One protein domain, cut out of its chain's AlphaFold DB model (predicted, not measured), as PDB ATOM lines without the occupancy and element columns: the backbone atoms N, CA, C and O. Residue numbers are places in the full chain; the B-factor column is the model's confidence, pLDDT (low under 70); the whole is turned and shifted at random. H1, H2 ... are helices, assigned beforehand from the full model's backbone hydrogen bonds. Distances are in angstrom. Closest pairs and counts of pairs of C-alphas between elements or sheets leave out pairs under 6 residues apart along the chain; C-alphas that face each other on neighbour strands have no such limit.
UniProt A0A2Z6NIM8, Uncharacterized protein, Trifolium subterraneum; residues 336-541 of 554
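AT A GLANCE: This is residues 336 to 541 of the 554 residues of an uncharacterized protein of Trifolium subterraneum (UniProt A0A2Z6NIM8). An elongated, loosely built up-and-down bundle of helices has H2, H3 and H4 as a triangle toward one end, H5 and H6 in the middle, and H7, H8 and the first part of H9 beyond them; short H1 crosses H3. Residues 526 to 541 of H9 stick out as a long arm. The printed part has 206 residues with nine named helices, H1 to H9 in order, and no named strand: all helix. It is loose, with a radius of gyration of the C-alphas of 20.7 A and spans of 80 by 42 by 30 A.

IN THESE COORDINATES: H1, residues 336 to 342, begins at C-alpha 336 (-0.744, 3.128, 38.230). H2 holds residues 347 to 360, H3 369 to 389 (30.3 A), H4 395 to 411, H5 413 to 436 (35.2 A), H6 446 to 458, H7 469 to 482 and H8 488 to 505. H9, residues 513 to 541, is 42.1 A long and ends at C-alpha 541 (-12.315, 40.893, -13.436).

HOW THE PARTS SIT: H1 is close to H3 but not clearly touching, about perpendicular at 75 degrees; the closest C-alphas, of Leu 338 and Val 379, are 7.5 A apart. H3 and H4 form a hairpin, closest at C-alphas 384 and 398, 6.6 A. H3 touches H6 with residues 384 to 389 alone, at a steep tilt of 44 degrees; C-alphas 385 and 447 come closest, 4.8 A. The hub, H7, touches H5, H6, H8 and H9. H8 and H9 form a hairpin, closest at C-alphas 498 and 515, 5.4 A. Every O i to N i+4 pair is within hydrogen-bond range in H1, H2, H3, H6, H7 and H8; H4 has 9 of 13, H5 19 of 20 and H9 24 of 25.

THE WHOLE: The C-alphas of Ala 366 and Glu 541 are farthest apart, 82.2 A. The printed part has no cut and no long link. Residues 344, 438 to 439 and 528 to 541 have pLDDT under 70.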
ATOM      1  N   GLU A 336      -0.721   4.484  38.792       80.75
ATOM      2  CA  GLU A 336      -0.744   3.128  38.230       80.75
ATOM      3  C   GLU A 336      -1.659   2.178  39.016       80.75
ATOM      4  O   GLU A 336      -2.337   1.333  38.426       80.75
ATOM      5  N   GLU A 337      -1.730   2.340  40.341       81.50
ATOM      6  CA  GLU A 337      -2.612   1.571  41.221       81.50
ATOM      7  C   GLU A 337      -4.091   1.893  40.953       81.50
ATOM      8  O   GLU A 337      -4.902   0.975  40.803       81.50
ATOM      9  N   LEU A 338      -4.452   3.178  40.799       80.81
ATOM     10  CA  LEU A 338      -5.818   3.551  40.410       80.81
ATOM     11  C   LEU A 338      -6.159   3.046  38.999       80.81
ATOM     12  O   LEU A 338      -7.232   2.474  38.808       80.81
ATOM     13  N   CYS A 339      -5.263   3.219  38.024       77.88
ATOM     14  CA  CYS A 339      -5.467   2.726  36.660       77.88
ATOM     15  C   CYS A 339      -5.689   1.205  36.633       77.88
ATOM     16  O   CYS A 339      -6.690   0.733  36.090       77.88
ATOM     17  N   SER A 340      -4.857   0.436  37.340       80.44
ATOM     18  CA  SER A 340      -4.980  -1.026  37.451       80.44
ATOM     19  C   SER A 340      -6.328  -1.487  38.027       80.44
ATOM     20  O   SER A 340      -6.872  -2.508  37.600       80.44
ATOM     21  N   LEU A 341      -6.902  -0.726  38.967       76.62
ATOM     22  CA  LEU A 341      -8.228  -0.986  39.545       76.62
ATOM     23  C   LEU A 341      -9.392  -0.643  38.596       76.62
ATOM     24  O   LEU A 341     -10.499  -1.158  38.783       76.62
ATOM     25  N   VAL A 342      -9.167   0.225  37.603       77.88
ATOM     26  CA  VAL A 342     -10.224   0.923  36.855       77.88
ATOM     27  C   VAL A 342     -10.259   0.596  35.358       77.88
ATOM     28  O   VAL A 342     -11.347   0.434  34.814       77.88
ATOM     29  N   ASP A 343      -9.123   0.432  34.676       72.25
ATOM     30  CA  ASP A 343      -9.081   0.264  33.209       72.25
ATOM     31  C   ASP A 343      -9.753  -1.046  32.714       72.25
ATOM     32  O   ASP A 343     -10.009  -1.213  31.524       72.25
ATOM     33  N   ASN A 344     -10.113  -1.957  33.630       69.19
ATOM     34  CA  ASN A 344     -10.851  -3.201  33.372       69.19
ATOM     35  C   ASN A 344     -12.306  -3.173  33.910       69.19
ATOM     36  O   ASN A 344     -12.833  -4.206  34.346       69.19
ATOM     37  N   ARG A 345     -12.949  -2.000  33.977       76.44
ATOM     38  CA  ARG A 345     -14.277  -1.786  34.596       76.44
ATOM     39  C   ARG A 345     -15.191  -0.897  33.742       76.44
ATOM     40  O   ARG A 345     -14.725  -0.188  32.857       76.44
ATOM     41  N   SER A 346     -16.506  -0.945  33.988       81.62
ATOM     42  CA  SER A 346     -17.443  -0.002  33.355       81.62
ATOM     43  C   SER A 346     -17.361   1.386  34.001       81.62
ATOM     44  O   SER A 346     -16.943   1.509  35.152       81.62
ATOM     45  N   SER A 347     -17.846   2.428  33.311       79.44
ATOM     46  CA  SER A 347     -17.966   3.782  33.879       79.44
ATOM     47  C   SER A 347     -18.666   3.773  35.248       79.44
ATOM     48  O   SER A 347     -18.203   4.430  36.176       79.44
ATOM     49  N   SER A 348     -19.738   2.982  35.394       82.38
ATOM     50  CA  SER A 348     -20.506   2.852  36.642       82.38
ATOM     51  C   SER A 348     -19.689   2.199  37.763       82.38
ATOM     52  O   SER A 348     -19.613   2.725  38.875       82.38
ATOM     53  N   ASP A 349     -19.001   1.095  37.458       83.25
ATOM     54  CA  ASP A 349     -18.147   0.374  38.408       83.25
ATOM     55  C   ASP A 349     -16.996   1.246  38.927       83.25
ATOM     56  O   ASP A 349     -16.703   1.228  40.121       83.25
ATOM     57  N   THR A 350     -16.385   2.056  38.057       83.56
ATOM     58  CA  THR A 350     -15.348   3.040  38.411       83.56
ATOM     59  C   THR A 350     -15.840   4.001  39.493       83.56
ATOM     60  O   THR A 350     -15.178   4.210  40.511       83.56
ATOM     61  N   ILE A 351     -17.046   4.542  39.318       85.19
ATOM     62  CA  ILE A 351     -17.672   5.470  40.267       85.19
ATOM     63  C   ILE A 351     -18.039   4.741  41.570       85.19
ATOM     64  O   ILE A 351     -17.916   5.311  42.656       85.19
ATOM     65  N   LEU A 352     -18.455   3.471  41.499       83.62
ATOM     66  CA  LEU A 352     -18.704   2.640  42.680       83.62
ATOM     67  C   LEU A 352     -17.414   2.342  43.461       83.62
ATOM     68  O   LEU A 352     -17.444   2.406  44.688       83.62
ATOM     69  N   ILE A 353     -16.292   2.078  42.786       85.31
ATOM     70  CA  ILE A 353     -14.963   1.901  43.396       85.31
ATOM     71  C   ILE A 353     -14.546   3.177  44.136       85.31
ATOM     72  O   ILE A 353     -14.266   3.124  45.332       85.31
ATOM     73  N   ILE A 354     -14.605   4.338  43.479       86.12
ATOM     74  CA  ILE A 354     -14.234   5.634  44.076       86.12
ATOM     75  C   ILE A 354     -15.117   5.967  45.290       86.12
ATOM     76  O   ILE A 354     -14.616   6.362  46.344       86.12
ATOM     77  N   ASN A 355     -16.432   5.743  45.193       84.94
ATOM     78  CA  ASN A 355     -17.350   5.953  46.315       84.94
ATOM     79  C   ASN A 355     -17.136   4.958  47.470       84.94
ATOM     80  O   ASN A 355     -17.426   5.299  48.618       84.94
ATOM     81  N   ARG A 356     -16.637   3.743  47.204       85.81
ATOM     82  CA  ARG A 356     -16.229   2.788  48.249       85.81
ATOM     83  C   ARG A 356     -14.935   3.240  48.923       85.81
ATOM     84  O   ARG A 356     -14.926   3.301  50.146       85.81
ATOM     85  N   ILE A 357     -13.921   3.652  48.156       84.81
ATOM     86  CA  ILE A 357     -12.649   4.197  48.670       84.81
ATOM     87  C   ILE A 357     -12.895   5.409  49.583       84.81
ATOM     88  O   ILE A 357     -12.332   5.471  50.678       84.81
ATOM     89  N   ARG A 358     -13.777   6.346  49.199       83.62
ATOM     90  CA  ARG A 358     -14.121   7.491  50.065       83.62
ATOM     91  C   ARG A 358     -14.845   7.063  51.345       83.62
ATOM     92  O   ARG A 358     -14.567   7.594  52.414       83.62
ATOM     93  N   LYS A 359     -15.752   6.081  51.263       82.81
ATOM     94  CA  LYS A 359     -16.481   5.566  52.436       82.81
ATOM     95  C   LYS A 359     -15.578   4.792  53.402       82.81
ATOM     96  O   LYS A 359     -15.706   4.998  54.607       82.81
ATOM     97  N   SER A 360     -14.662   3.954  52.908       80.06
ATOM     98  CA  SER A 360     -13.695   3.228  53.747       80.06
ATOM     99  C   SER A 360     -12.683   4.169  54.409       80.06
ATOM    100  O   SER A 360     -12.336   3.969  55.569       80.06
ATOM    101  N   ASN A 361     -12.259   5.230  53.716       79.31
ATOM    102  CA  ASN A 361     -11.268   6.192  54.206       79.31
ATOM    103  C   ASN A 361     -11.896   7.494  54.743       79.31
ATOM    104  O   ASN A 361     -11.266   8.547  54.689       79.31
ATOM    105  N   SER A 362     -13.122   7.461  55.274       75.88
ATOM    106  CA  SER A 362     -13.758   8.686  55.785       75.88
ATOM    107  C   SER A 362     -12.986   9.292  56.970       75.88
ATOM    108  O   SER A 362     -12.534   8.581  57.877       75.88
ATOM    109  N   ILE A 363     -12.855  10.624  56.984       75.62
ATOM    110  CA  ILE A 363     -12.101  11.368  58.016       75.62
ATOM    111  C   ILE A 363     -12.724  11.178  59.408       75.62
ATOM    112  O   ILE A 363     -12.012  11.076  60.404       75.62
ATOM    113  N   LYS A 364     -14.056  11.041  59.472       73.19
ATOM    114  CA  LYS A 364     -14.807  10.769  60.710       73.19
ATOM    115  C   LYS A 364     -14.483   9.408  61.347       73.19
ATOM    116  O   LYS A 364     -14.808   9.216  62.511       73.19
ATOM    117  N   SER A 365     -13.878   8.473  60.606       77.31
ATOM    118  CA  SER A 365     -13.530   7.144  61.126       77.31
ATOM    119  C   SER A 365     -12.142   7.075  61.765       77.31
ATOM    120  O   SER A 365     -11.941   6.240  62.641       77.31
ATOM    121  N   ALA A 366     -11.179   7.887  61.309       77.25
ATOM    122  CA  ALA A 366      -9.828   7.968  61.868       77.25
ATOM    123  C   ALA A 366      -9.096   9.213  61.341       77.25
ATOM    124  O   ALA A 366      -9.104   9.473  60.135       77.25
ATOM    125  N   ALA A 367      -8.378   9.929  62.212       79.19
ATOM    126  CA  ALA A 367      -7.620  11.125  61.831       79.19
ATOM    127  C   ALA A 367      -6.544  10.845  60.759       79.19
ATOM    128  O   ALA A 367      -6.333  11.658  59.858       79.19
ATOM    129  N   GLU A 368      -5.914   9.666  60.795       81.88
ATOM    130  CA  GLU A 368      -4.927   9.223  59.799       81.88
ATOM    131  C   GLU A 368      -5.483   9.175  58.370       81.88
ATOM    132  O   GLU A 368      -4.762   9.444  57.405       81.88
ATOM    133  N   ASN A 369      -6.777   8.873  58.217       83.38
ATOM    134  CA  ASN A 369      -7.407   8.786  56.904       83.38
ATOM    135  C   ASN A 369      -7.414  10.140  56.179       83.38
ATOM    136  O   ASN A 369      -7.413  10.154  54.953       83.38
ATOM    137  N   ARG A 370      -7.313  11.273  56.894       85.06
ATOM    138  CA  ARG A 370      -7.171  12.604  56.279       85.06
ATOM    139  C   ARG A 370      -5.983  12.665  55.315       85.06
ATOM    140  O   ARG A 370      -6.142  13.169  54.208       85.06
ATOM    141  N   LYS A 371      -4.831  12.088  55.688       87.25
ATOM    142  CA  LYS A 371      -3.645  12.019  54.811       87.25
ATOM    143  C   LYS A 371      -3.900  11.122  53.593       87.25
ATOM    144  O   LYS A 371      -3.546  11.494  52.480       87.25
ATOM    145  N   LYS A 372      -4.580   9.982  53.784       86.44
ATOM    146  CA  LYS A 372      -4.958   9.049  52.702       86.44
ATOM    147  C   LYS A 372      -5.926   9.686  51.693       86.44
ATOM    148  O   LYS A 372      -5.758   9.503  50.495       86.44
ATOM    149  N   VAL A 373      -6.903  10.468  52.161       87.12
ATOM    150  CA  VAL A 373      -7.865  11.188  51.305       87.12
ATOM    151  C   VAL A 373      -7.198  12.340  50.548       87.12
ATOM    152  O   VAL A 373      -7.517  12.550  49.385       87.12
ATOM    153  N   GLN A 374      -6.235  13.045  51.152       90.06
ATOM    154  CA  GLN A 374      -5.425  14.061  50.460       90.06
ATOM    155  C   GLN A 374      -4.610  13.450  49.307       90.06
ATOM    156  O   GLN A 374      -4.737  13.880  48.162       90.06
ATOM    157  N   VAL A 375      -3.853  12.389  49.598       90.25
ATOM    158  CA  VAL A 375      -3.136  11.540  48.624       90.25
ATOM    159  C   VAL A 375      -4.073  11.110  47.481       90.25
ATOM    160  O   VAL A 375      -3.849  11.454  46.321       90.25
ATOM    161  N   PHE A 376      -5.196  10.465  47.802       90.69
ATOM    162  CA  PHE A 376      -6.166   9.989  46.811       90.69
ATOM    163  C   PHE A 376      -6.850  11.111  46.003       90.69
ATOM    164  O   PHE A 376      -7.144  10.944  44.821       90.69
ATOM    165  N   TYR A 377      -7.081  12.287  46.588       91.69
ATOM    166  CA  TYR A 377      -7.610  13.440  45.854       91.69
ATOM    167  C   TYR A 377      -6.628  13.921  44.770       91.69
ATOM    168  O   TYR A 377      -7.055  14.278  43.670       91.69
ATOM    169  N   GLY A 378      -5.317  13.847  45.035       90.44
ATOM    170  CA  GLY A 378      -4.271  14.063  44.032       90.44
ATOM    171  C   GLY A 378      -4.378  13.083  42.859       90.44
ATOM    172  O   GLY A 378      -4.443  13.518  41.703       90.44
ATOM    173  N   VAL A 379      -4.491  11.778  43.147       90.81
ATOM    174  CA  VAL A 379      -4.587  10.737  42.104       90.81
ATOM    175  C   VAL A 379      -5.852  10.883  41.273       90.81
ATOM    176  O   VAL A 379      -5.801  10.770  40.048       90.81
ATOM    177  N   LEU A 380      -6.985  11.212  41.901       90.56
ATOM    178  CA  LEU A 380      -8.242  11.360  41.177       90.56
ATOM    179  C   LEU A 380      -8.263  12.627  40.308       90.56
ATOM    180  O   LEU A 380      -8.803  12.592  39.202       90.56
ATOM    181  N   LEU A 381      -7.617  13.716  40.742       90.88
ATOM    182  CA  LEU A 381      -7.396  14.893  39.897       90.88
ATOM    183  C   LEU A 381      -6.436  14.617  38.727       90.88
ATOM    184  O   LEU A 381      -6.583  15.230  37.669       90.88
ATOM    185  N   GLN A 382      -5.431  13.748  38.882       88.69
ATOM    186  CA  GLN A 382      -4.570  13.327  37.766       88.69
ATOM    187  C   GLN A 382      -5.348  12.437  36.788       88.69
ATOM    188  O   GLN A 382      -5.351  12.700  35.590       88.69
ATOM    189  N   TYR A 383      -6.101  11.461  37.296       89.75
ATOM    190  CA  TYR A 383      -6.961  10.589  36.496       89.75
ATOM    191  C   TYR A 383      -8.011  11.375  35.698       89.75
ATOM    192  O   TYR A 383      -8.164  11.150  34.498       89.75
ATOM    193  N   PHE A 384      -8.651  12.377  36.311       90.75
ATOM    194  CA  PHE A 384      -9.544  13.317  35.625       90.75
ATOM    195  C   PHE A 384      -8.844  14.081  34.482       90.75
ATOM    196  O   PHE A 384      -9.408  14.208  33.395       90.75
ATOM    197  N   ALA A 385      -7.611  14.554  34.696       89.19
ATOM    198  CA  ALA A 385      -6.834  15.261  33.675       89.19
ATOM    199  C   ALA A 385      -6.437  14.342  32.503       89.19
ATOM    200  O   ALA A 385      -6.649  14.699  31.346       89.19
ATOM    201  N   VAL A 386      -5.949  13.130  32.784       88.62
ATOM    202  CA  VAL A 386      -5.595  12.142  31.748       88.62
ATOM    203  C   VAL A 386      -6.830  11.719  30.945       88.62
ATOM    204  O   VAL A 386      -6.781  11.670  29.716       88.62
ATOM    205  N   LEU A 387      -7.975  11.489  31.598       86.25
ATOM    206  CA  LEU A 387      -9.250  11.209  30.924       86.25
ATOM    207  C   LEU A 387      -9.699  12.337  29.986       86.25
ATOM    208  O   LEU A 387     -10.240  12.046  28.922       86.25
ATOM    209  N   ALA A 388      -9.453  13.598  30.348       87.31
ATOM    210  CA  ALA A 388      -9.752  14.756  29.508       87.31
ATOM    211  C   ALA A 388      -8.813  14.894  28.288       87.31
ATOM    212  O   ALA A 388      -9.142  15.626  27.353       87.31
ATOM    213  N   ASN A 389      -7.682  14.176  28.255       86.38
ATOM    214  CA  ASN A 389      -6.801  14.064  27.084       86.38
ATOM    215  C   ASN A 389      -7.045  12.788  26.246       86.38
ATOM    216  O   ASN A 389      -6.689  12.774  25.064       86.38
ATOM    217  N   LYS A 390      -7.663  11.729  26.801       85.06
ATOM    218  CA  LYS A 390      -7.995  10.499  26.049       85.06
ATOM    219  C   LYS A 390      -8.980  10.806  24.901       85.06
ATOM    220  O   LYS A 390      -9.984  11.495  25.083       85.06
ATOM    221  N   LYS A 391      -8.697  10.265  23.710       81.69
ATOM    222  CA  LYS A 391      -9.515  10.389  22.488       81.69
ATOM    223  C   LYS A 391     -10.043   8.993  22.104       81.69
ATOM    224  O   LYS A 391      -9.216   8.094  21.971       81.69
ATOM    225  N   PRO A 392     -11.357   8.786  21.889       82.19
ATOM    226  CA  PRO A 392     -12.458   9.732  22.094       82.19
ATOM    227  C   PRO A 392     -12.694  10.057  23.581       82.19
ATOM    228  O   PRO A 392     -12.422   9.241  24.461       82.19
ATOM    229  N   LEU A 393     -13.239  11.246  23.850       80.56
ATOM    230  CA  LEU A 393     -13.531  11.719  25.204       80.56
ATOM    231  C   LEU A 393     -14.721  10.958  25.813       80.56
ATOM    232  O   LEU A 393     -15.852  11.089  25.341       80.56
ATOM    233  N   ASN A 394     -14.498  10.233  26.912       82.75
ATOM    234  CA  ASN A 394     -15.576   9.621  27.698       82.75
ATOM    235  C   ASN A 394     -16.245  10.672  28.609       82.75
ATOM    236  O   ASN A 394     -15.992  10.743  29.812       82.75
ATOM    237  N   ALA A 395     -17.086  11.516  28.005       84.31
ATOM    238  CA  ALA A 395     -17.749  12.630  28.683       84.31
ATOM    239  C   ALA A 395     -18.686  12.187  29.826       84.31
ATOM    240  O   ALA A 395     -18.821  12.913  30.810       84.31
ATOM    241  N   GLU A 396     -19.297  11.000  29.732       87.00
ATOM    242  CA  GLU A 396     -20.124  10.426  30.802       87.00
ATOM    243  C   GLU A 396     -19.284  10.175  32.061       87.00
ATOM    244  O   GLU A 396     -19.607  10.683  33.137       87.00
ATOM    245  N   LEU A 397     -18.173   9.447  31.921       85.38
ATOM    246  CA  LEU A 397     -17.286   9.115  33.034       85.38
ATOM    247  C   LEU A 397     -16.672  10.389  33.634       85.38
ATOM    248  O   LEU A 397     -16.726  10.567  34.850       85.38
ATOM    249  N   VAL A 398     -16.178  11.315  32.802       87.19
ATOM    250  CA  VAL A 398     -15.631  12.609  33.256       87.19
ATOM    251  C   VAL A 398     -16.664  13.407  34.062       87.19
ATOM    252  O   VAL A 398     -16.340  13.889  35.146       87.19
ATOM    253  N   ASN A 399     -17.914  13.504  33.596       90.62
ATOM    254  CA  ASN A 399     -18.975  14.218  34.313       90.62
ATOM    255  C   ASN A 399     -19.334  13.536  35.648       90.62
ATOM    256  O   ASN A 399     -19.508  14.202  36.666       90.62
ATOM    257  N   MET A 400     -19.381  12.203  35.680       88.50
ATOM    258  CA  MET A 400     -19.677  11.458  36.907       88.50
ATOM    259  C   MET A 400     -18.550  11.517  37.954       88.50
ATOM    260  O   MET A 400     -18.832  11.355  39.142       88.50
ATOM    261  N   LEU A 401     -17.298  11.791  37.557       89.25
ATOM    262  CA  LEU A 401     -16.184  12.051  38.485       89.25
ATOM    263  C   LEU A 401     -16.282  13.409  39.197       89.25
ATOM    264  O   LEU A 401     -15.738  13.552  40.295       89.25
ATOM    265  N   VAL A 402     -16.986  14.390  38.619       91.12
ATOM    266  CA  VAL A 402     -17.121  15.739  39.200       91.12
ATOM    267  C   VAL A 402     -17.751  15.678  40.593       91.12
ATOM    268  O   VAL A 402     -17.254  16.320  41.514       91.12
ATOM    269  N   LYS A 403     -18.798  14.862  40.788       91.50
ATOM    270  CA  LYS A 403     -19.475  14.759  42.091       91.50
ATOM    271  C   LYS A 403     -18.550  14.216  43.202       91.50
ATOM    272  O   LYS A 403     -18.415  14.912  44.205       91.50
ATOM    273  N   PRO A 404     -17.869  13.058  43.060       90.88
ATOM    274  CA  PRO A 404     -16.878  12.609  44.040       90.88
ATOM    275  C   PRO A 404     -15.746  13.608  44.308       90.88
ATOM    276  O   PRO A 404     -15.293  13.695  45.447       90.88
ATOM    277  N   LEU A 405     -15.300  14.365  43.295       92.06
ATOM    278  CA  LEU A 405     -14.277  15.403  43.463       92.06
ATOM    279  C   LEU A 405     -14.789  16.595  44.286       92.06
ATOM    280  O   LEU A 405     -14.099  17.012  45.215       92.06
ATOM    281  N   ILE A 406     -16.006  17.088  44.022       92.25
ATOM    282  CA  ILE A 406     -16.653  18.127  44.843       92.25
ATOM    283  C   ILE A 406     -16.848  17.621  46.278       92.25
ATOM    284  O   ILE A 406     -16.440  18.296  47.221       92.25
ATOM    285  N   GLU A 407     -17.397  16.417  46.460       91.12
ATOM    286  CA  GLU A 407     -17.640  15.838  47.786       91.12
ATOM    287  C   GLU A 407     -16.339  15.677  48.596       91.12
ATOM    288  O   GLU A 407     -16.321  16.003  49.776       91.12
ATOM    289  N   MET A 408     -15.223  15.264  47.981       89.56
ATOM    290  CA  MET A 408     -13.924  15.254  48.675       89.56
ATOM    291  C   MET A 408     -13.361  16.660  48.913       89.56
ATOM    292  O   MET A 408     -12.742  16.896  49.948       89.56
ATOM    293  N   SER A 409     -13.578  17.614  48.005       91.12
ATOM    294  CA  SER A 409     -13.083  18.984  48.188       91.12
ATOM    295  C   SER A 409     -13.711  19.688  49.399       91.12
ATOM    296  O   SER A 409     -13.027  20.474  50.050       91.12
ATOM    297  N   THR A 410     -14.955  19.355  49.770       89.75
ATOM    298  CA  THR A 410     -15.585  19.868  51.000       89.75
ATOM    299  C   THR A 410     -15.069  19.174  52.266       89.75
ATOM    300  O   THR A 410     -15.073  19.787  53.330       89.75
ATOM    301  N   GLU A 411     -14.559  17.940  52.166       88.31
ATOM    302  CA  GLU A 411     -13.893  17.235  53.273       88.31
ATOM    303  C   GLU A 411     -12.454  17.752  53.528       88.31
ATOM    304  O   GLU A 411     -11.980  17.713  54.666       88.31
ATOM    305  N   ILE A 412     -11.750  18.257  52.501       90.31
ATOM    306  CA  ILE A 412     -10.350  18.738  52.591       90.31
ATOM    307  C   ILE A 412     -10.074  20.071  51.840       90.31
ATOM    308  O   ILE A 412      -9.132  20.144  51.040       90.31
ATOM    309  N   PRO A 413     -10.808  21.168  52.124       91.25
ATOM    310  CA  PRO A 413     -10.807  22.390  51.303       91.25
ATOM    311  C   PRO A 413      -9.431  23.052  51.147       91.25
ATOM    312  O   PRO A 413      -9.030  23.393  50.034       91.25
ATOM    313  N   TYR A 414      -8.654  23.170  52.230       90.81
ATOM    314  CA  TYR A 414      -7.301  23.745  52.184       90.81
ATOM    315  C   TYR A 414      -6.360  22.977  51.244       90.81
ATOM    316  O   TYR A 414      -5.611  23.583  50.480       90.81
ATOM    317  N   PHE A 415      -6.416  21.641  51.256       91.62
ATOM    318  CA  PHE A 415      -5.578  20.815  50.385       91.62
ATOM    319  C   PHE A 415      -6.052  20.892  48.929       91.62
ATOM    320  O   PHE A 415      -5.231  21.051  48.028       91.62
ATOM    321  N   ALA A 416      -7.371  20.883  48.703       93.31
ATOM    322  CA  ALA A 416      -7.946  21.082  47.377       93.31
ATOM    323  C   ALA A 416      -7.503  22.416  46.746       93.31
ATOM    324  O   ALA A 416      -7.129  22.444  45.570       93.31
ATOM    325  N   ALA A 417      -7.473  23.497  47.532       93.38
ATOM    326  CA  ALA A 417      -6.995  24.806  47.092       93.38
ATOM    327  C   ALA A 417      -5.483  24.827  46.791       93.38
ATOM    328  O   ALA A 417      -5.077  25.405  45.781       93.38
ATOM    329  N   ILE A 418      -4.650  24.169  47.608       93.50
ATOM    330  CA  ILE A 418      -3.200  24.042  47.360       93.50
ATOM    331  C   ILE A 418      -2.935  23.269  46.059       93.50
ATOM    332  O   ILE A 418      -2.166  23.737  45.218       93.50
ATOM    333  N   CYS A 419      -3.603  22.129  45.849       92.38
ATOM    334  CA  CYS A 419      -3.475  21.337  44.621       92.38
ATOM    335  C   CYS A 419      -3.889  22.123  43.371       92.38
ATOM    336  O   CYS A 419      -3.195  22.070  42.356       92.38
ATOM    337  N   ALA A 420      -4.992  22.875  43.444       94.00
ATOM    338  CA  ALA A 420      -5.423  23.728  42.342       94.00
ATOM    339  C   ALA A 420      -4.393  24.838  42.061       94.00
ATOM    340  O   ALA A 420      -3.951  24.970  40.922       94.00
ATOM    341  N   ARG A 421      -3.934  25.570  43.090       94.00
ATOM    342  CA  ARG A 421      -2.910  26.625  42.950       94.00
ATOM    343  C   ARG A 421      -1.629  26.124  42.283       94.00
ATOM    344  O   ARG A 421      -1.170  26.769  41.346       94.00
ATOM    345  N   ARG A 422      -1.090  24.973  42.706       93.00
ATOM    346  CA  ARG A 422       0.111  24.384  42.083       93.00
ATOM    347  C   ARG A 422      -0.104  24.061  40.609       93.00
ATOM    348  O   ARG A 422       0.725  24.427  39.786       93.00
ATOM    349  N   ARG A 423      -1.234  23.438  40.252       92.44
ATOM    350  CA  ARG A 423      -1.541  23.132  38.845       92.44
ATOM    351  C   ARG A 423      -1.695  24.393  37.998       92.44
ATOM    352  O   ARG A 423      -1.149  24.428  36.906       92.44
ATOM    353  N   ILE A 424      -2.349  25.438  38.509       94.06
ATOM    354  CA  ILE A 424      -2.450  26.744  37.831       94.06
ATOM    355  C   ILE A 424      -1.056  27.346  37.598       94.06
ATOM    356  O   ILE A 424      -0.770  27.832  36.507       94.06
ATOM    357  N   GLU A 425      -0.175  27.285  38.598       94.62
ATOM    358  CA  GLU A 425       1.197  27.790  38.500       94.62
ATOM    359  C   GLU A 425       2.033  27.013  37.467       94.62
ATOM    360  O   GLU A 425       2.684  27.629  36.622       94.62
ATOM    361  N   THR A 426       1.974  25.677  37.476       92.81
ATOM    362  CA  THR A 426       2.649  24.818  36.488       92.81
ATOM    363  C   THR A 426       2.101  25.042  35.078       92.81
ATOM    364  O   THR A 426       2.884  25.277  34.161       92.81
ATOM    365  N   THR A 427       0.773  25.079  34.904       91.81
ATOM    366  CA  THR A 427       0.130  25.414  33.621       91.81
ATOM    367  C   THR A 427       0.585  26.784  33.116       91.81
ATOM    368  O   THR A 427       0.896  26.928  31.937       91.81
ATOM    369  N   ARG A 428       0.692  27.791  33.994       93.00
ATOM    370  CA  ARG A 428       1.175  29.125  33.615       93.00
ATOM    371  C   ARG A 428       2.657  29.128  33.223       93.00
ATOM    372  O   ARG A 428       3.020  29.832  32.286       93.00
ATOM    373  N   LYS A 429       3.508  28.341  33.891       92.50
ATOM    374  CA  LYS A 429       4.927  28.167  33.519       92.50
ATOM    375  C   LYS A 429       5.064  27.514  32.138       92.50
ATOM    376  O   LYS A 429       5.733  28.076  31.277       92.50
ATOM    377  N   GLN A 430       4.362  26.403  31.903       89.50
ATOM    378  CA  GLN A 430       4.296  25.727  30.599       89.50
ATOM    379  C   GLN A 430       3.784  26.672  29.499       89.50
ATOM    380  O   GLN A 430       4.385  26.768  28.431       89.50
ATOM    381  N   PHE A 431       2.722  27.435  29.782       90.19
ATOM    382  CA  PHE A 431       2.173  28.427  28.860       90.19
ATOM    383  C   PHE A 431       3.199  29.509  28.494       90.19
ATOM    384  O   PHE A 431       3.450  29.732  27.312       90.19
ATOM    385  N   VAL A 432       3.851  30.133  29.481       89.69
ATOM    386  CA  VAL A 432       4.875  31.167  29.242       89.69
ATOM    387  C   VAL A 432       6.050  30.644  28.407       89.69
ATOM    388  O   VAL A 432       6.594  31.409  27.613       89.69
ATOM    389  N   GLU A 433       6.408  29.361  28.512       88.62
ATOM    390  CA  GLU A 433       7.413  28.742  27.638       88.62
ATOM    391  C   GLU A 433       6.878  28.518  26.212       88.62
ATOM    392  O   GLU A 433       7.529  28.903  25.240       88.62
ATOM    393  N   SER A 434       5.649  28.005  26.068       86.31
ATOM    394  CA  SER A 434       5.000  27.796  24.758       86.31
ATOM    395  C   SER A 434       4.771  29.086  23.952       86.31
ATOM    396  O   SER A 434       4.658  29.032  22.732       86.31
ATOM    397  N   ILE A 435       4.731  30.258  24.601       85.50
ATOM    398  CA  ILE A 435       4.663  31.569  23.924       85.50
ATOM    399  C   ILE A 435       6.020  31.964  23.315       85.50
ATOM    400  O   ILE A 435       6.053  32.667  22.307       85.50
ATOM    401  N   LYS A 436       7.147  31.541  23.909       86.12
ATOM    402  CA  LYS A 436       8.487  31.777  23.336       86.12
ATOM    403  C   LYS A 436       8.710  30.894  22.107       86.12
ATOM    404  O   LYS A 436       9.280  31.339  21.113       86.12
ATOM    405  N   ASN A 437       8.245  29.649  22.188       81.25
ATOM    406  CA  ASN A 437       8.461  28.617  21.182       81.25
ATOM    407  C   ASN A 437       7.334  28.653  20.140       81.25
ATOM    408  O   ASN A 437       6.405  27.844  20.178       81.25
ATOM    409  N   ALA A 438       7.438  29.605  19.207       66.75
ATOM    410  CA  ALA A 438       6.420  29.950  18.202       66.75
ATOM    411  C   ALA A 438       6.001  28.815  17.237       66.75
ATOM    412  O   ALA A 438       5.050  28.980  16.477       66.75
ATOM    413  N   GLU A 439       6.690  27.674  17.262       67.31
ATOM    414  CA  GLU A 439       6.333  26.450  16.530       67.31
ATOM    415  C   GLU A 439       5.214  25.650  17.230       67.31
ATOM    416  O   GLU A 439       4.554  24.817  16.609       67.31
ATOM    417  N   SER A 440       4.970  25.910  18.520       70.88
ATOM    418  CA  SER A 440       3.949  25.239  19.331       70.88
ATOM    419  C   SER A 440       2.663  26.066  19.447       70.88
ATOM    420  O   SER A 440       2.694  27.288  19.583       70.88
ATOM    421  N   SER A 441       1.500  25.404  19.428       75.44
ATOM    422  CA  SER A 441       0.224  26.081  19.690       75.44
ATOM    423  C   SER A 441       0.110  26.401  21.182       75.44
ATOM    424  O   SER A 441      -0.091  25.504  21.997       75.44
ATOM    425  N   SER A 442       0.212  27.683  21.540       85.31
ATOM    426  CA  SER A 442       0.181  28.152  22.935       85.31
ATOM    427  C   SER A 442      -1.212  28.085  23.598       85.31
ATOM    428  O   SER A 442      -1.374  28.530  24.734       85.31
ATOM    429  N   TRP A 443      -2.236  27.564  22.908       89.75
ATOM    430  CA  TRP A 443      -3.608  27.452  23.419       89.75
ATOM    431  C   TRP A 443      -3.762  26.297  24.432       89.75
ATOM    432  O   TRP A 443      -3.106  25.263  24.302       89.75
ATOM    433  N   PRO A 444      -4.647  26.422  25.441       90.75
ATOM    434  CA  PRO A 444      -4.773  25.426  26.498       90.75
ATOM    435  C   PRO A 444      -5.343  24.097  25.992       90.75
ATOM    436  O   PRO A 444      -6.333  24.040  25.260       90.75
ATOM    437  N   SER A 445      -4.732  23.014  26.471       89.19
ATOM    438  CA  SER A 445      -5.146  21.629  26.224       89.19
ATOM    439  C   SER A 445      -6.542  21.302  26.781       89.19
ATOM    440  O   SER A 445      -7.070  22.000  27.654       89.19
ATOM    441  N   SER A 446      -7.133  20.181  26.350       88.44
ATOM    442  CA  SER A 446      -8.411  19.718  26.900       88.44
ATOM    443  C   SER A 446      -8.321  19.357  28.389       88.44
ATOM    444  O   SER A 446      -9.254  19.699  29.121       88.44
ATOM    445  N   LYS A 447      -7.196  18.805  28.890       90.06
ATOM    446  CA  LYS A 447      -6.970  18.664  30.345       90.06
ATOM    447  C   LYS A 447      -7.063  20.009  31.075       90.06
ATOM    448  O   LYS A 447      -7.781  20.108  32.070       90.06
ATOM    449  N   THR A 448      -6.444  21.065  30.545       91.56
ATOM    450  CA  THR A 448      -6.498  22.422  31.121       91.56
ATOM    451  C   THR A 448      -7.922  22.990  31.136       91.56
ATOM    452  O   THR A 448      -8.390  23.460  32.173       91.56
ATOM    453  N   LEU A 449      -8.650  22.898  30.017       92.31
ATOM    454  CA  LEU A 449     -10.025  23.404  29.900       92.31
ATOM    455  C   LEU A 449     -11.005  22.675  30.834       92.31
ATOM    456  O   LEU A 449     -11.828  23.314  31.494       92.31
ATOM    457  N   CYS A 450     -10.902  21.347  30.939       92.25
ATOM    458  CA  CYS A 450     -11.720  20.563  31.865       92.25
ATOM    459  C   CYS A 450     -11.388  20.868  33.334       92.25
ATOM    460  O   CYS A 450     -12.304  20.915  34.155       92.25
ATOM    461  N   LEU A 451     -10.118  21.129  33.674       92.69
ATOM    462  CA  LEU A 451      -9.715  21.545  35.023       92.69
ATOM    463  C   LEU A 451     -10.237  22.944  35.385       92.69
ATOM    464  O   LEU A 451     -10.779  23.110  36.475       92.69
ATOM    465  N   PHE A 452     -10.184  23.924  34.472       93.44
ATOM    466  CA  PHE A 452     -10.817  25.236  34.683       93.44
ATOM    467  C   PHE A 452     -12.322  25.104  34.949       93.44
ATOM    468  O   PHE A 452     -12.839  25.715  35.888       93.44
ATOM    469  N   ARG A 453     -13.021  24.255  34.180       92.81
ATOM    470  CA  ARG A 453     -14.452  24.010  34.397       92.81
ATOM    471  C   ARG A 453     -14.719  23.343  35.748       92.81
ATOM    472  O   ARG A 453     -15.622  23.785  36.455       92.81
ATOM    473  N   LEU A 454     -13.922  22.344  36.128       92.75
ATOM    474  CA  LEU A 454     -14.010  21.673  37.427       92.75
ATOM    475  C   LEU A 454     -13.801  22.654  38.594       92.75
ATOM    476  O   LEU A 454     -14.598  22.669  39.529       92.75
ATOM    477  N   TRP A 455     -12.781  23.514  38.533       93.19
ATOM    478  CA  TRP A 455     -12.523  24.500  39.586       93.19
ATOM    479  C   TRP A 455     -13.656  25.527  39.711       93.19
ATOM    480  O   TRP A 455     -14.043  25.829  40.837       93.19
ATOM    481  N   SER A 456     -14.282  25.945  38.601       92.31
ATOM    482  CA  SER A 456     -15.486  26.801  38.626       92.31
ATOM    483  C   SER A 456     -16.743  26.149  39.234       92.31
ATOM    484  O   SER A 456     -17.737  26.835  39.451       92.31
ATOM    485  N   MET A 457     -16.720  24.835  39.498       91.19
ATOM    486  CA  MET A 457     -17.783  24.104  40.207       91.19
ATOM    487  C   MET A 457     -17.421  23.762  41.660       91.19
ATOM    488  O   MET A 457     -18.314  23.496  42.459       91.19
ATOM    489  N   ILE A 458     -16.126  23.736  41.999       92.38
ATOM    490  CA  ILE A 458     -15.626  23.456  43.356       92.38
ATOM    491  C   ILE A 458     -15.550  24.737  44.200       92.38
ATOM    492  O   ILE A 458     -15.860  24.706  45.388       92.38
ATOM    493  N   PHE A 459     -15.111  25.849  43.606       91.62
ATOM    494  CA  PHE A 459     -14.789  27.081  44.326       91.62
ATOM    495  C   PHE A 459     -15.766  28.219  43.987       91.62
ATOM    496  O   PHE A 459     -16.185  28.338  42.831       91.62
ATOM    497  N   PRO A 460     -16.108  29.090  44.957       89.19
ATOM    498  CA  PRO A 460     -16.973  30.233  44.706       89.19
ATOM    499  C   PRO A 460     -16.336  31.195  43.695       89.19
ATOM    500  O   PRO A 460     -15.140  31.488  43.727       89.19
ATOM    501  N   CYS A 461     -17.164  31.673  42.766       86.56
ATOM    502  CA  CYS A 461     -16.759  32.575  41.684       86.56
ATOM    503  C   CYS A 461     -17.136  34.045  41.947       86.56
ATOM    504  O   CYS A 461     -16.701  34.930  41.207       86.56
ATOM    505  N   SER A 462     -17.959  34.307  42.970       85.38
ATOM    506  CA  SER A 462     -18.502  35.643  43.247       85.38
ATOM    507  C   SER A 462     -17.528  36.533  44.021       85.38
ATOM    508  O   SER A 462     -17.377  37.708  43.680       85.38
ATOM    509  N   ASP A 463     -16.827  35.946  44.999       85.50
ATOM    510  CA  ASP A 463     -15.863  36.573  45.909       85.50
ATOM    511  C   ASP A 463     -15.019  37.669  45.245       85.50
ATOM    512  O   ASP A 463     -14.504  37.497  44.134       85.50
ATOM    513  N   TYR A 464     -14.806  38.785  45.946       83.31
ATOM    514  CA  TYR A 464     -13.923  39.858  45.482       83.31
ATOM    515  C   TYR A 464     -12.527  39.321  45.103       83.31
ATOM    516  O   TYR A 464     -12.061  39.533  43.981       83.31
ATOM    517  N   ARG A 465     -11.912  38.538  46.002       87.56
ATOM    518  CA  ARG A 465     -10.601  37.895  45.825       87.56
ATOM    519  C   ARG A 465     -10.624  36.485  46.419       87.56
ATOM    520  O   ARG A 465     -10.798  36.336  47.621       87.56
ATOM    521  N   HIS A 466     -10.379  35.464  45.597       90.81
ATOM    522  CA  HIS A 466     -10.365  34.057  46.015       90.81
ATOM    523  C   HIS A 466      -9.054  33.362  45.584       90.81
ATOM    524  O   HIS A 466      -8.665  33.472  44.415       90.81
ATOM    525  N   PRO A 467      -8.372  32.594  46.463       91.56
ATOM    526  CA  PRO A 467      -7.009  32.090  46.234       91.56
ATOM    527  C   PRO A 467      -6.841  31.119  45.050       91.56
ATOM    528  O   PRO A 467      -5.717  30.913  44.599       91.56
ATOM    529  N   VAL A 468      -7.934  30.528  44.550       94.06
ATOM    530  CA  VAL A 468      -7.955  29.693  43.328       94.06
ATOM    531  C   VAL A 468      -8.615  30.419  42.150       94.06
ATOM    532  O   VAL A 468      -7.954  30.683  41.152       94.06
ATOM    533  N   MET A 469      -9.903  30.775  42.247       93.38
ATOM    534  CA  MET A 469     -10.626  31.396  41.128       93.38
ATOM    535  C   MET A 469     -10.036  32.712  40.603       93.38
ATOM    536  O   MET A 469     -10.049  32.898  39.390       93.38
ATOM    537  N   THR A 470      -9.456  33.589  41.433       92.50
ATOM    538  CA  THR A 470      -8.820  34.818  40.920       92.50
ATOM    539  C   THR A 470      -7.646  34.508  39.970       92.50
ATOM    540  O   THR A 470      -7.696  34.966  38.829       92.50
ATOM    541  N   PRO A 471      -6.628  33.694  40.336       94.62
ATOM    542  CA  PRO A 471      -5.587  33.304  39.381       94.62
ATOM    543  C   PRO A 471      -6.079  32.411  38.224       94.62
ATOM    544  O   PRO A 471      -5.479  32.465  37.155       94.62
ATOM    545  N   VAL A 472      -7.178  31.652  38.366       94.81
ATOM    546  CA  VAL A 472      -7.815  30.949  37.225       94.81
ATOM    547  C   VAL A 472      -8.375  31.937  36.196       94.81
ATOM    548  O   VAL A 472      -8.124  31.776  35.004       94.81
ATOM    549  N   VAL A 473      -9.109  32.967  36.635       93.69
ATOM    550  CA  VAL A 473      -9.656  34.003  35.739       93.69
ATOM    551  C   VAL A 473      -8.528  34.791  35.078       93.69
ATOM    552  O   VAL A 473      -8.541  34.943  33.860       93.69
ATOM    553  N   LEU A 474      -7.514  35.210  35.844       93.88
ATOM    554  CA  LEU A 474      -6.342  35.901  35.296       93.88
ATOM    555  C   LEU A 474      -5.621  35.059  34.234       93.88
ATOM    556  O   LEU A 474      -5.249  35.595  33.195       93.88
ATOM    557  N   LEU A 475      -5.472  33.746  34.446       94.62
ATOM    558  CA  LEU A 475      -4.867  32.853  33.455       94.62
ATOM    559  C   LEU A 475      -5.749  32.692  32.202       94.62
ATOM    560  O   LEU A 475      -5.216  32.683  31.096       94.62
ATOM    561  N   MET A 476      -7.081  32.631  32.332       94.44
ATOM    562  CA  MET A 476      -7.984  32.641  31.169       94.44
ATOM    563  C   MET A 476      -7.891  33.951  30.368       94.44
ATOM    564  O   MET A 476      -7.820  33.902  29.139       94.44
ATOM    565  N   CYS A 477      -7.824  35.108  31.033       93.62
ATOM    566  CA  CYS A 477      -7.582  36.398  30.378       93.62
ATOM    567  C   CYS A 477      -6.191  36.458  29.719       93.62
ATOM    568  O   CYS A 477      -6.061  36.949  28.598       93.62
ATOM    569  N   GLU A 478      -5.154  35.908  30.361       93.38
ATOM    570  CA  GLU A 478      -3.800  35.867  29.802       93.38
ATOM    571  C   GLU A 478      -3.721  34.980  28.545       93.38
ATOM    572  O   GLU A 478      -3.071  35.368  27.572       93.38
ATOM    573  N   TYR A 479      -4.447  33.853  28.501       93.06
ATOM    574  CA  TYR A 479      -4.629  33.068  27.272       93.06
ATOM    575  C   TYR A 479      -5.305  33.895  26.163       93.06
ATOM    576  O   TYR A 479      -4.761  33.984  25.063       93.06
ATOM    577  N   LEU A 480      -6.445  34.537  26.450       92.44
ATOM    578  CA  LEU A 480      -7.214  35.313  25.461       92.44
ATOM    579  C   LEU A 480      -6.438  36.503  24.866       92.44
ATOM    580  O   LEU A 480      -6.671  36.852  23.711       92.44
ATOM    581  N   MET A 481      -5.521  37.109  25.629       90.50
ATOM    582  CA  MET A 481      -4.733  38.268  25.187       90.50
ATOM    583  C   MET A 481      -3.396  37.919  24.523       90.50
ATOM    584  O   MET A 481      -2.904  38.713  23.723       90.50
ATOM    585  N   ARG A 482      -2.763  36.789  24.879       89.69
ATOM    586  CA  ARG A 482      -1.385  36.474  24.444       89.69
ATOM    587  C   ARG A 482      -1.282  35.396  23.367       89.69
ATOM    588  O   ARG A 482      -0.225  35.295  22.749       89.69
ATOM    589  N   CYS A 483      -2.321  34.593  23.138       87.62
ATOM    590  CA  CYS A 483      -2.254  33.522  22.145       87.62
ATOM    591  C   CYS A 483      -2.516  34.042  20.720       87.62
ATOM    592  O   CYS A 483      -3.552  34.672  20.488       87.62
ATOM    593  N   PRO A 484      -1.651  33.742  19.734       86.19
ATOM    594  CA  PRO A 484      -1.949  34.028  18.335       86.19
ATOM    595  C   PRO A 484      -3.099  33.138  17.838       86.19
ATOM    596  O   PRO A 484      -3.166  31.949  18.153       86.19
ATOM    597  N   ILE A 485      -4.000  33.702  17.032       85.94
ATOM    598  CA  ILE A 485      -5.070  32.949  16.362       85.94
ATOM    599  C   ILE A 485      -4.538  32.502  14.996       85.94
ATOM    600  O   ILE A 485      -4.384  33.324  14.095       85.94
ATOM    601  N   THR A 486      -4.255  31.209  14.841       85.19
ATOM    602  CA  THR A 486      -3.686  30.620  13.612       85.19
ATOM    603  C   THR A 486      -4.643  29.643  12.928       85.19
ATOM    604  O   THR A 486      -4.673  29.548  11.703       85.19
ATOM    605  N   SER A 487      -5.459  28.934  13.712       86.94
ATOM    606  CA  SER A 487      -6.318  27.839  13.262       86.94
ATOM    607  C   SER A 487      -7.784  28.038  13.656       86.94
ATOM    608  O   SER A 487      -8.109  28.677  14.653       86.94
ATOM    609  N   GLY A 488      -8.700  27.387  12.930       87.19
ATOM    610  CA  GLY A 488     -10.100  27.269  13.354       87.19
ATOM    611  C   GLY A 488     -10.268  26.551  14.704       87.19
ATOM    612  O   GLY A 488     -11.254  26.781  15.400       87.19
ATOM    613  N   ARG A 489      -9.286  25.726  15.110       88.94
ATOM    614  CA  ARG A 489      -9.227  25.130  16.457       88.94
ATOM    615  C   ARG A 489      -9.031  26.200  17.534       88.94
ATOM    616  O   ARG A 489      -9.745  26.185  18.530       88.94
ATOM    617  N   ASP A 490      -8.117  27.134  17.305       90.00
ATOM    618  CA  ASP A 490      -7.788  28.237  18.215       90.00
ATOM    619  C   ASP A 490      -9.021  29.115  18.461       90.00
ATOM    620  O   ASP A 490      -9.365  29.421  19.599       90.00
ATOM    621  N   ILE A 491      -9.764  29.426  17.391       90.81
ATOM    622  CA  ILE A 491     -11.037  30.158  17.450       90.81
ATOM    623  C   ILE A 491     -12.070  29.413  18.314       90.81
ATOM    624  O   ILE A 491     -12.771  30.035  19.117       90.81
ATOM    625  N   ALA A 492     -12.165  28.086  18.187       92.31
ATOM    626  CA  ALA A 492     -13.070  27.267  18.995       92.31
ATOM    627  C   ALA A 492     -12.658  27.227  20.481       92.31
ATOM    628  O   ALA A 492     -13.520  27.307  21.356       92.31
ATOM    629  N   ILE A 493     -11.356  27.167  20.781       92.25
ATOM    630  CA  ILE A 493     -10.840  27.200  22.159       92.25
ATOM    631  C   ILE A 493     -11.043  28.587  22.786       92.25
ATOM    632  O   ILE A 493     -11.568  28.681  23.893       92.25
ATOM    633  N   GLY A 494     -10.697  29.667  22.081       92.62
ATOM    634  CA  GLY A 494     -10.869  31.038  22.563       92.62
ATOM    635  C   GLY A 494     -12.335  31.423  22.777       92.62
ATOM    636  O   GLY A 494     -12.685  31.975  23.816       92.62
ATOM    637  N   SER A 495     -13.236  31.046  21.864       92.94
ATOM    638  CA  SER A 495     -14.679  31.274  22.058       92.94
ATOM    639  C   SER A 495     -15.269  30.443  23.209       92.94
ATOM    640  O   SER A 495     -16.120  30.948  23.949       92.94
ATOM    641  N   PHE A 496     -14.775  29.221  23.442       94.06
ATOM    642  CA  PHE A 496     -15.108  28.441  24.640       94.06
ATOM    643  C   PHE A 496     -14.575  29.097  25.927       94.06
ATOM    644  O   PHE A 496     -15.309  29.178  26.912       94.06
ATOM    645  N   LEU A 497     -13.349  29.637  25.919       94.31
ATOM    646  CA  LEU A 497     -12.798  30.410  27.038       94.31
ATOM    647  C   LEU A 497     -13.635  31.662  27.330       94.31
ATOM    648  O   LEU A 497     -14.005  31.862  28.483       94.31
ATOM    649  N   CYS A 498     -14.031  32.448  26.322       94.19
ATOM    650  CA  CYS A 498     -14.943  33.583  26.519       94.19
ATOM    651  C   CYS A 498     -16.285  33.150  27.138       94.19
ATOM    652  O   CYS A 498     -16.799  33.819  28.034       94.19
ATOM    653  N   SER A 499     -16.840  32.008  26.713       94.44
ATOM    654  CA  SER A 499     -18.058  31.439  27.306       94.44
ATOM    655  C   SER A 499     -17.855  31.004  28.765       94.44
ATOM    656  O   SER A 499     -18.735  31.215  29.603       94.44
ATOM    657  N   MET A 500     -16.685  30.455  29.104       92.50
ATOM    658  CA  MET A 500     -16.356  30.044  30.470       92.50
ATOM    659  C   MET A 500     -16.065  31.237  31.392       92.50
ATOM    660  O   MET A 500     -16.574  31.256  32.509       92.50
ATOM    661  N   VAL A 501     -15.347  32.259  30.918       93.38
ATOM    662  CA  VAL A 501     -15.161  33.535  31.632       93.38
ATOM    663  C   VAL A 501     -16.518  34.186  31.903       93.38
ATOM    664  O   VAL A 501     -16.802  34.532  33.047       93.38
ATOM    665  N   LEU A 502     -17.418  34.241  30.912       92.19
ATOM    666  CA  LEU A 502     -18.793  34.704  31.119       92.19
ATOM    667  C   LEU A 502     -19.542  33.844  32.156       92.19
ATOM    668  O   LEU A 502     -20.219  34.391  33.020       92.19
ATOM    669  N   SER A 503     -19.402  32.513  32.125       91.12
ATOM    670  CA  SER A 503     -20.017  31.618  33.121       91.12
ATOM    671  C   SER A 503     -19.495  31.833  34.546       91.12
ATOM    672  O   SER A 503     -20.238  31.538  35.479       91.12
ATOM    673  N   VAL A 504     -18.250  32.284  34.717       90.50
ATOM    674  CA  VAL A 504     -17.623  32.555  36.023       90.50
ATOM    675  C   VAL A 504     -17.994  33.954  36.522       90.50
ATOM    676  O   VAL A 504     -18.396  34.112  37.672       90.50
ATOM    677  N   LEU A 505     -17.918  34.969  35.658       89.38
ATOM    678  CA  LEU A 505     -18.164  36.365  36.035       89.38
ATOM    679  C   LEU A 505     -19.655  36.732  36.105       89.38
ATOM    680  O   LEU A 505     -19.999  37.704  36.766       89.38
ATOM    681  N   LYS A 506     -20.562  35.943  35.504       88.12
ATOM    682  CA  LYS A 506     -22.016  36.213  35.508       88.12
ATOM    683  C   LYS A 506     -22.597  36.472  36.903       88.12
ATOM    684  O   LYS A 506     -23.524  37.268  37.014       88.12
ATOM    685  N   GLN A 507     -22.112  35.800  37.948       83.06
ATOM    686  CA  GLN A 507     -22.631  36.026  39.300       83.06
ATOM    687  C   GLN A 507     -22.089  37.317  39.926       83.06
ATOM    688  O   GLN A 507     -22.823  37.990  40.630       83.06
ATOM    689  N   SER A 508     -20.844  37.688  39.618       84.50
ATOM    690  CA  SER A 508     -20.171  38.862  40.188       84.50
ATOM    691  C   SER A 508     -20.331  40.152  39.374       84.50
ATOM    692  O   SER A 508     -19.793  41.176  39.775       84.50
ATOM    693  N   GLN A 509     -20.974  40.094  38.200       85.81
ATOM    694  CA  GLN A 509     -21.149  41.199  37.234       85.81
ATOM    695  C   GLN A 509     -19.850  41.924  36.799       85.81
ATOM    696  O   GLN A 509     -19.900  42.940  36.105       85.81
ATOM    697  N   LYS A 510     -18.670  41.383  37.135       87.19
ATOM    698  CA  LYS A 510     -17.358  41.983  36.845       87.19
ATOM    699  C   LYS A 510     -17.117  42.097  35.335       87.19
ATOM    700  O   LYS A 510     -17.260  41.127  34.589       87.19
ATOM    701  N   PHE A 511     -16.693  43.280  34.895       89.31
ATOM    702  CA  PHE A 511     -16.349  43.562  33.501       89.31
ATOM    703  C   PHE A 511     -15.006  42.920  33.107       89.31
ATOM    704  O   PHE A 511     -14.013  43.068  33.814       89.31
ATOM    705  N   CYS A 512     -14.967  42.239  31.957       91.94
ATOM    706  CA  CYS A 512     -13.763  41.629  31.382       91.94
ATOM    707  C   CYS A 512     -13.500  42.222  29.984       91.94
ATOM    708  O   CYS A 512     -14.199  41.859  29.030       91.94
ATOM    709  N   PRO A 513     -12.526  43.141  29.830       93.62
ATOM    710  CA  PRO A 513     -12.194  43.715  28.529       93.62
ATOM    711  C   PRO A 513     -11.548  42.694  27.581       93.62
ATOM    712  O   PRO A 513     -11.755  42.778  26.373       93.62
ATOM    713  N   GLU A 514     -10.805  41.709  28.094       93.94
ATOM    714  CA  GLU A 514     -10.023  40.765  27.286       93.94
ATOM    715  C   GLU A 514     -10.911  39.896  26.389       93.94
ATOM    716  O   GLU A 514     -10.640  39.733  25.200       93.94
ATOM    717  N   ALA A 515     -12.026  39.397  26.931       92.81
ATOM    718  CA  ALA A 515     -13.004  38.627  26.167       92.81
ATOM    719  C   ALA A 515     -13.675  39.466  25.062       92.81
ATOM    720  O   ALA A 515     -13.984  38.942  23.990       92.81
ATOM    721  N   ILE A 516     -13.870  40.770  25.293       92.75
ATOM    722  CA  ILE A 516     -14.432  41.697  24.302       92.75
ATOM    723  C   ILE A 516     -13.406  41.972  23.197       92.75
ATOM    724  O   ILE A 516     -13.756  41.897  22.020       92.75
ATOM    725  N   VAL A 517     -12.142  42.222  23.554       93.25
ATOM    726  CA  VAL A 517     -11.041  42.416  22.596       93.25
ATOM    727  C   VAL A 517     -10.842  41.168  21.732       93.25
ATOM    728  O   VAL A 517     -10.750  41.302  20.515       93.25
ATOM    729  N   PHE A 518     -10.879  39.962  22.312       93.06
ATOM    730  CA  PHE A 518     -10.816  38.704  21.557       93.06
ATOM    731  C   PHE A 518     -11.982  38.551  20.562       93.06
ATOM    732  O   PHE A 518     -11.782  38.171  19.409       93.06
ATOM    733  N   ILE A 519     -13.215  38.875  20.970       91.94
ATOM    734  CA  ILE A 519     -14.381  38.810  20.073       91.94
ATOM    735  C   ILE A 519     -14.276  39.865  18.958       91.94
ATOM    736  O   ILE A 519     -14.607  39.573  17.808       91.94
ATOM    737  N   GLN A 520     -13.781  41.070  19.257       91.81
ATOM    738  CA  GLN A 520     -13.562  42.121  18.258       91.81
ATOM    739  C   GLN A 520     -12.481  41.735  17.239       91.81
ATOM    740  O   GLN A 520     -12.720  41.862  16.039       91.81
ATOM    741  N   THR A 521     -11.326  41.223  17.675       89.62
ATOM    742  CA  THR A 521     -10.251  40.789  16.762       89.62
ATOM    743  C   THR A 521     -10.674  39.595  15.909       89.62
ATOM    744  O   THR A 521     -10.396  39.581  14.708       89.62
ATOM    745  N   LEU A 522     -11.433  38.647  16.471       90.19
ATOM    746  CA  LEU A 522     -12.044  37.547  15.720       90.19
ATOM    747  C   LEU A 522     -13.008  38.050  14.631       90.19
ATOM    748  O   LEU A 522     -12.935  37.604  13.484       90.19
ATOM    749  N   LEU A 523     -13.898  38.993  14.960       89.25
ATOM    750  CA  LEU A 523     -14.823  39.582  13.985       89.25
ATOM    751  C   LEU A 523     -14.079  40.340  12.877       89.25
ATOM    752  O   LEU A 523     -14.410  40.160  11.704       89.25
ATOM    753  N   LEU A 524     -13.051  41.120  13.230       88.75
ATOM    754  CA  LEU A 524     -12.217  41.858  12.277       88.75
ATOM    755  C   LEU A 524     -11.506  40.916  11.295       88.75
ATOM    756  O   LEU A 524     -11.641  41.096  10.083       88.75
ATOM    757  N   ALA A 525     -10.859  39.856  11.792       85.50
ATOM    758  CA  ALA A 525     -10.208  38.841  10.960       85.50
ATOM    759  C   ALA A 525     -11.187  38.177   9.969       85.50
ATOM    760  O   ALA A 525     -10.869  37.980   8.791       85.50
ATOM    761  N   ILE A 526     -12.419  37.895  10.411       84.75
ATOM    762  CA  ILE A 526     -13.481  37.366   9.544       84.75
ATOM    763  C   ILE A 526     -13.904  38.401   8.485       84.75
ATOM    764  O   ILE A 526     -14.138  38.023   7.334       84.75
ATOM    765  N   THR A 527     -13.992  39.694   8.814       83.75
ATOM    766  CA  THR A 527     -14.374  40.735   7.840       83.75
ATOM    767  C   THR A 527     -13.275  41.079   6.837       83.75
ATOM    768  O   THR A 527     -13.579  41.212   5.649       83.75
ATOM    769  N   ASP A 528     -12.009  41.152   7.251       66.56
ATOM    770  CA  ASP A 528     -10.907  41.493   6.344       66.56
ATOM    771  C   ASP A 528     -10.624  40.380   5.330       66.56
ATOM    772  O   ASP A 528     -10.311  40.670   4.172       66.56
ATOM    773  N   SER A 529     -10.862  39.112   5.693       58.84
ATOM    774  CA  SER A 529     -10.828  38.002   4.728       58.84
ATOM    775  C   SER A 529     -11.785  38.234   3.544       58.84
ATOM    776  O   SER A 529     -11.409  38.029   2.388       58.84
ATOM    777  N   LYS A 530     -12.989  38.767   3.813       54.56
ATOM    778  CA  LYS A 530     -14.005  39.099   2.800       54.56
ATOM    779  C   LYS A 530     -13.660  40.369   2.022       54.56
ATOM    780  O   LYS A 530     -13.932  40.454   0.826       54.56
ATOM    781  N   HIS A 531     -13.061  41.358   2.682       47.50
ATOM    782  CA  HIS A 531     -12.621  42.596   2.039       47.50
ATOM    783  C   HIS A 531     -11.504  42.324   1.020       47.50
ATOM    784  O   HIS A 531     -11.548  42.846  -0.097       47.50
ATOM    785  N   ASN A 532     -10.561  41.441   1.363       49.66
ATOM    786  CA  ASN A 532      -9.502  40.997   0.460       49.66
ATOM    787  C   ASN A 532     -10.038  40.082  -0.647       49.66
ATOM    788  O   ASN A 532      -9.752  40.341  -1.814       49.66
ATOM    789  N   SER A 533     -10.902  39.102  -0.346       48.72
ATOM    790  CA  SER A 533     -11.488  38.251  -1.395       48.72
ATOM    791  C   SER A 533     -12.325  39.054  -2.406       48.72
ATOM    792  O   SER A 533     -12.317  38.753  -3.600       48.72
ATOM    793  N   CYS A 534     -13.022  40.105  -1.956       47.69
ATOM    794  CA  CYS A 534     -13.758  41.026  -2.823       47.69
ATOM    795  C   CYS A 534     -12.815  41.822  -3.746       47.69
ATOM    796  O   CYS A 534     -13.019  41.846  -4.961       47.69
ATOM    797  N   LYS A 535     -11.731  42.391  -3.197       48.34
ATOM    798  CA  LYS A 535     -10.697  43.095  -3.978       48.34
ATOM    799  C   LYS A 535     -10.001  42.182  -4.985       48.34
ATOM    800  O   LYS A 535      -9.853  42.574  -6.136       48.34
ATOM    801  N   ASP A 536      -9.638  40.960  -4.604       48.16
ATOM    802  CA  ASP A 536      -9.028  39.989  -5.521       48.16
ATOM    803  C   ASP A 536      -9.985  39.549  -6.633       48.16
ATOM    804  O   ASP A 536      -9.546  39.274  -7.751       48.16
ATOM    805  N   SER A 537     -11.292  39.516  -6.361       54.38
ATOM    806  CA  SER A 537     -12.313  39.235  -7.377       54.38
ATOM    807  C   SER A 537     -12.404  40.389  -8.380       54.38
ATOM    808  O   SER A 537     -12.251  40.169  -9.581       54.38
ATOM    809  N   GLN A 538     -12.504  41.632  -7.893       52.25
ATOM    810  CA  GLN A 538     -12.506  42.839  -8.731       52.25
ATOM    811  C   GLN A 538     -11.202  42.996  -9.536       52.25
ATOM    812  O   GLN A 538     -11.235  43.353 -10.713       52.25
ATOM    813  N   MET A 539     -10.045  42.676  -8.950       47.94
ATOM    814  CA  MET A 539      -8.745  42.705  -9.634       47.94
ATOM    815  C   MET A 539      -8.610  41.597 -10.691       47.94
ATOM    816  O   MET A 539      -7.946  41.804 -11.709       47.94
ATOM    817  N   LYS A 540      -9.250  40.434 -10.498       51.00
ATOM    818  CA  LYS A 540      -9.332  39.374 -11.517       51.00
ATOM    819  C   LYS A 540     -10.249  39.777 -12.673       51.00
ATOM    820  O   LYS A 540      -9.828  39.645 -13.822       51.00
ATOM    821  N   GLU A 541     -11.423  40.348 -12.398       52.62
ATOM    822  CA  GLU A 541     -12.315  40.893 -13.436       52.62
ATOM    823  C   GLU A 541     -11.638  42.014 -14.239       52.62
ATOM    824  O   GLU A 541     -11.635  41.975 -15.469       52.62
TER     825      GLU A 541